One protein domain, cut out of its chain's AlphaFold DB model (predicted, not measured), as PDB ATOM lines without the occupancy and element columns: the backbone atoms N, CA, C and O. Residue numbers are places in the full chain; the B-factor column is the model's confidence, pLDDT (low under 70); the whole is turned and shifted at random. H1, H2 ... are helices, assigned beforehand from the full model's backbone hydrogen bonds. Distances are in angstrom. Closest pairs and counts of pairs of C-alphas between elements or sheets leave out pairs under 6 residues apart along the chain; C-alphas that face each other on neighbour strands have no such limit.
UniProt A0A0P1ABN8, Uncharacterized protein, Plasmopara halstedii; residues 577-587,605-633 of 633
ATOM      1  N   ARG A 577      12.520  25.582 -15.595       93.50
ATOM      2  CA  ARG A 577      11.081  25.920 -15.629       93.50
ATOM      3  C   ARG A 577      10.807  27.300 -15.029       93.50
ATOM      4  O   ARG A 577      10.075  28.079 -15.638       93.50
ATOM      5  N   LEU A 578      11.393  27.616 -13.874       96.56
ATOM      6  CA  LEU A 578      11.219  28.891 -13.174       96.56
ATOM      7  C   LEU A 578      11.750  30.067 -14.008       96.56
ATOM      8  O   LEU A 578      11.057  31.074 -14.170       96.56
ATOM      9  N   ARG A 579      12.928  29.902 -14.620       96.25
ATOM     10  CA  ARG A 579      13.549  30.847 -15.559       96.25
ATOM     11  C   ARG A 579      12.617  31.148 -16.740       96.25
ATOM     12  O   ARG A 579      12.299  32.307 -17.001       96.25
ATOM     13  N   LYS A 580      12.052  30.108 -17.363       96.12
ATOM     14  CA  LYS A 580      11.089  30.234 -18.471       96.12
ATOM     15  C   LYS A 580       9.746  30.868 -18.071       96.12
ATOM     16  O   LYS A 580       9.090  31.495 -18.902       96.12
ATOM     17  N   VAL A 581       9.317  30.726 -16.815       96.88
ATOM     18  CA  VAL A 581       8.124  31.416 -16.292       96.88
ATOM     19  C   VAL A 581       8.416  32.898 -16.033       96.88
ATOM     20  O   VAL A 581       7.602  33.741 -16.412       96.88
ATOM     21  N   ASN A 582       9.595  33.239 -15.496       97.25
ATOM     22  CA  ASN A 582      10.052  34.630 -15.384       97.25
ATOM     23  C   ASN A 582      10.128  35.322 -16.762       97.25
ATOM     24  O   ASN A 582       9.671  36.458 -16.888       97.25
ATOM     25  N   ASP A 583      10.605  34.638 -17.809       96.44
ATOM     26  CA  ASP A 583      10.609  35.168 -19.183       96.44
ATOM     27  C   ASP A 583       9.207  35.552 -19.676       96.44
ATOM     28  O   ASP A 583       9.039  36.574 -20.346       96.44
ATOM     29  N   ASN A 584       8.194  34.737 -19.367       96.56
ATOM     30  CA  ASN A 584       6.809  35.000 -19.758       96.56
ATOM     31  C   ASN A 584       6.202  36.154 -18.950       96.56
ATOM     32  O   ASN A 584       5.606  37.049 -19.544       96.56
ATOM     33  N   ILE A 585       6.446  36.209 -17.637       97.31
ATOM     34  CA  ILE A 585       6.094  37.358 -16.782       97.31
ATOM     35  C   ILE A 585       6.716  38.650 -17.342       97.31
ATOM     36  O   ILE A 585       6.030  39.662 -17.493       97.31
ATOM     37  N   GLY A 586       7.984  38.602 -17.761       96.44
ATOM     38  CA  GLY A 586       8.670  39.714 -18.418       96.44
ATOM     39  C   GLY A 586       8.056  40.121 -19.766       96.44
ATOM     40  O   GLY A 586       8.066  41.304 -20.103       96.44
ATOM     41  N   ARG A 587       7.477  39.185 -20.534       96.38
ATOM     42  CA  ARG A 587       6.698  39.502 -21.749       96.38
ATOM     43  C   ARG A 587       5.379  40.187 -21.400       96.38
ATOM     44  O   ARG A 587       5.075  41.202 -22.017       96.38
ATOM     45  N   GLN A 605      -6.528  43.336 -20.492       94.88
ATOM     46  CA  GLN A 605      -7.136  42.409 -19.539       94.88
ATOM     47  C   GLN A 605      -6.649  40.961 -19.742       94.88
ATOM     48  O   GLN A 605      -6.415  40.261 -18.759       94.88
ATOM     49  N   SER A 606      -6.419  40.529 -20.989       95.31
ATOM     50  CA  SER A 606      -5.794  39.230 -21.289       95.31
ATOM     51  C   SER A 606      -4.356  39.147 -20.768       95.31
ATOM     52  O   SER A 606      -4.014  38.182 -20.090       95.31
ATOM     53  N   LEU A 607      -3.524  40.166 -21.016       95.94
ATOM     54  CA  LEU A 607      -2.148  40.209 -20.504       95.94
ATOM     55  C   LEU A 607      -2.091  40.243 -18.970       95.94
ATOM     56  O   LEU A 607      -1.169  39.682 -18.381       95.94
ATOM     57  N   GLU A 608      -3.065  40.878 -18.317       96.56
ATOM     58  CA  GLU A 608      -3.170  40.883 -16.858       96.56
ATOM     59  C   GLU A 608      -3.622  39.517 -16.303       96.56
ATOM     60  O   GLU A 608      -3.118  39.069 -15.270       96.56
ATOM     61  N   ALA A 609      -4.516  38.811 -17.002       93.88
ATOM     62  CA  ALA A 609      -4.893  37.438 -16.666       93.88
ATOM     63  C   ALA A 609      -3.706  36.467 -16.824       93.88
ATOM     64  O   ALA A 609      -3.429  35.691 -15.907       93.88
ATOM     65  N   ASP A 610      -2.956  36.571 -17.927       93.25
ATOM     66  CA  ASP A 610      -1.720  35.812 -18.154       93.25
ATOM     67  C   ASP A 610      -0.670  36.108 -17.071       93.25
ATOM     68  O   ASP A 610      -0.053  35.188 -16.533       93.25
ATOM     69  N   LEU A 611      -0.495  37.379 -16.689       97.62
ATOM     70  CA  LEU A 611       0.432  37.782 -15.630       97.62
ATOM     71  C   LEU A 611       0.078  37.133 -14.283       97.62
ATOM     72  O   LEU A 611       0.960  36.605 -13.600       97.62
ATOM     73  N   ARG A 612      -1.211  37.119 -13.912       95.31
ATOM     74  CA  ARG A 612      -1.706  36.439 -12.700       95.31
ATOM     75  C   ARG A 612      -1.484  34.921 -12.782       95.31
ATOM     76  O   ARG A 612      -1.011  34.323 -11.816       95.31
ATOM     77  N   PHE A 613      -1.751  34.307 -13.936       96.44
ATOM     78  CA  PHE A 613      -1.547  32.874 -14.181       96.44
ATOM     79  C   PHE A 613      -0.071  32.458 -14.064       96.44
ATOM     80  O   PHE A 613       0.254  31.545 -13.303       96.44
ATOM     81  N   TYR A 614       0.845  33.158 -14.740       96.25
ATOM     82  CA  TYR A 614       2.277  32.870 -14.632       96.25
ATOM     83  C   TYR A 614       2.829  33.156 -13.229       96.25
ATOM     84  O   TYR A 614       3.702  32.421 -12.774       96.25
ATOM     85  N   SER A 615       2.298  34.150 -12.510       96.50
ATOM     86  CA  SER A 615       2.675  34.412 -11.112       96.50
ATOM     87  C   SER A 615       2.287  33.255 -10.181       96.50
ATOM     88  O   SER A 615       3.103  32.829  -9.364       96.50
ATOM     89  N   ALA A 616       1.097  32.668 -10.355       94.56
ATOM     90  CA  ALA A 616       0.679  31.483  -9.602       94.56
ATOM     91  C   ALA A 616       1.532  30.238  -9.932       94.56
ATOM     92  O   ALA A 616       1.883  29.468  -9.037       94.56
ATOM     93  N   ILE A 617       1.928  30.054 -11.200       93.06
ATOM     94  CA  ILE A 617       2.876  28.993 -11.587       93.06
ATOM     95  C   ILE A 617       4.250  29.235 -10.949       93.06
ATOM     96  O   ILE A 617       4.855  28.294 -10.439       93.06
ATOM     97  N   LYS A 618       4.738  30.482 -10.957       97.06
ATOM     98  CA  LYS A 618       6.018  30.868 -10.352       97.06
ATOM     99  C   LYS A 618       6.047  30.517  -8.865       97.06
ATOM    100  O   LYS A 618       6.965  29.817  -8.446       97.06
ATOM    101  N   GLN A 619       5.023  30.919  -8.108       97.50
ATOM    102  CA  GLN A 619       4.893  30.571  -6.691       97.50
ATOM    103  C   GLN A 619       4.956  29.050  -6.486       97.50
ATOM    104  O   GLN A 619       5.783  28.570  -5.716       97.50
ATOM    105  N   ARG A 620       4.163  28.276  -7.239       95.25
ATOM    106  CA  ARG A 620       4.129  26.812  -7.106       95.25
ATOM    107  C   ARG A 620       5.460  26.134  -7.459       95.25
ATOM    108  O   ARG A 620       5.799  25.117  -6.863       95.25
ATOM    109  N   LEU A 621       6.228  26.682  -8.403       95.06
ATOM    110  CA  LEU A 621       7.583  26.203  -8.705       95.06
ATOM    111  C   LEU A 621       8.576  26.540  -7.582       95.06
ATOM    112  O   LEU A 621       9.434  25.716  -7.283       95.06
ATOM    113  N   GLN A 622       8.448  27.703  -6.936       96.50
ATOM    114  CA  GLN A 622       9.265  28.066  -5.771       96.50
ATOM    115  C   GLN A 622       8.935  27.186  -4.552       96.50
ATOM    116  O   GLN A 622       9.851  26.735  -3.870       96.50
ATOM    117  N   GLU A 623       7.658  26.866  -4.323       95.69
ATOM    118  CA  GLU A 623       7.220  25.890  -3.313       95.69
ATOM    119  C   GLU A 623       7.812  24.495  -3.581       95.69
ATOM    120  O   GLU A 623       8.332  23.859  -2.667       95.69
ATOM    121  N   GLN A 624       7.799  24.027  -4.836       93.94
ATOM    122  CA  GLN A 624       8.428  22.752  -5.207       93.94
ATOM    123  C   GLN A 624       9.949  22.764  -5.010       93.94
ATOM    124  O   GLN A 624      10.492  21.795  -4.487       93.94
ATOM    125  N   LEU A 625      10.629  23.852  -5.383       93.44
ATOM    126  CA  LEU A 625      12.076  23.995  -5.199       93.44
ATOM    127  C   LEU A 625      12.458  23.987  -3.710       93.44
ATOM    128  O   LEU A 625      13.413  23.316  -3.328       93.44
ATOM    129  N   LEU A 626      11.670  24.661  -2.863       95.06
ATOM    130  CA  LEU A 626      11.851  24.660  -1.410       95.06
ATOM    131  C   LEU A 626      11.670  23.256  -0.810       95.06
ATOM    132  O   LEU A 626      12.478  22.850   0.018       95.06
ATOM    133  N   VAL A 627      10.660  22.499  -1.254       93.12
ATOM    134  CA  VAL A 627      10.454  21.106  -0.814       93.12
ATOM    135  C   VAL A 627      11.614  20.203  -1.241       93.12
ATOM    136  O   VAL A 627      12.060  19.390  -0.436       93.12
ATOM    137  N   VAL A 628      12.150  20.362  -2.458       91.62
ATOM    138  CA  VAL A 628      13.348  19.622  -2.902       91.62
ATOM    139  C   VAL A 628      14.551  19.966  -2.017       91.62
ATOM    140  O   VAL A 628      15.173  19.055  -1.477       91.62
ATOM    141  N   MET A 629      14.822  21.252  -1.766       89.75
ATOM    142  CA  MET A 629      15.912  21.682  -0.875       89.75
ATOM    143  C   MET A 629      15.753  21.185   0.573       89.75
ATOM    144  O   MET A 629      16.744  20.880   1.227       89.75
ATOM    145  N   GLN A 630      14.522  21.077   1.081       91.50
ATOM    146  CA  GLN A 630      14.242  20.533   2.416       91.50
ATOM    147  C   GLN A 630      14.293  18.998   2.477       91.50
ATOM    148  O   GLN A 630      14.398  18.445   3.568       91.50
ATOM    149  N   SER A 631      14.210  18.303   1.339       87.69
ATOM    150  CA  SER A 631      14.124  16.835   1.300       87.69
ATOM    151  C   SER A 631      15.446  16.099   1.548       87.69
ATOM    152  O   SER A 631      15.417  14.884   1.732       87.69
ATOM    153  N   GLY A 632      16.576  16.814   1.613       74.50
ATOM    154  CA  GLY A 632      17.876  16.236   1.976       74.50
ATOM    155  C   GLY A 632      18.498  15.352   0.891       74.50
ATOM    156  O   GLY A 632      18.992  14.270   1.204       74.50
ATOM    157  N   TYR A 633      18.436  15.817  -0.362       57.31
ATOM    158  CA  TYR A 633      19.292  15.344  -1.458       57.31
ATOM    159  C   TYR A 633      20.755  15.761  -1.240       57.31
ATOM    160  O   TYR A 633      20.961  16.891  -0.737       57.31
TER     161      TYR A 633
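Overview. This is residues 577 to 587 and 605 to 633 of the 633 residues of an uncharacterized protein of Plasmopara halstedii (UniProt A0A0P1ABN8). One long helix, H2, makes the length of the model, and a much shorter helix, H1, lies side by side with part of it, running the opposite way. The end of H2 from residue 626 and the tail to residue 633 stick out beyond this pair. The printed part has 40 residues with two named helices, H1 then H2, and no named strand, and its class is all helix. It is loose, with a radius of gyration of the C-alphas of 12.2 A, and a rod spanning 42 by 14 by 8 A.

Along the chain. H2, residues 605 to 630, runs 37.7 A from C-alpha 605 at (-7.136, 42.409, -19.539) to C-alpha 630 at (14.242, 20.533, 2.416). H1, residues 577 to 587, is 15.5 A long and begins with C-alpha 577 at (11.081, 25.920, -15.629).

Arrangement. H2 touches H1 with residues 611 to 622 alone. Their closest C-alphas, those of Leu 611 and Ile 585, are 5.8 A apart. They stand at a shallow tilt of 23 degrees, opposite ways. In H1 and H2 every O i to N i+4 pair is within hydrogen-bond range.

Size, cuts and confidence. The C-alphas farthest apart, those of Gln 605 and Gly 632, are 42.1 A apart. Residues 588 to 604 are not printed, and C-alphas 587 and 605 are 14.3 A apart across this cut. Residues 626 to 633, of which 626 to 630 belong to H2, stand free. Mean pLDDT of the printed part is 93.6, with residue 633 under 70.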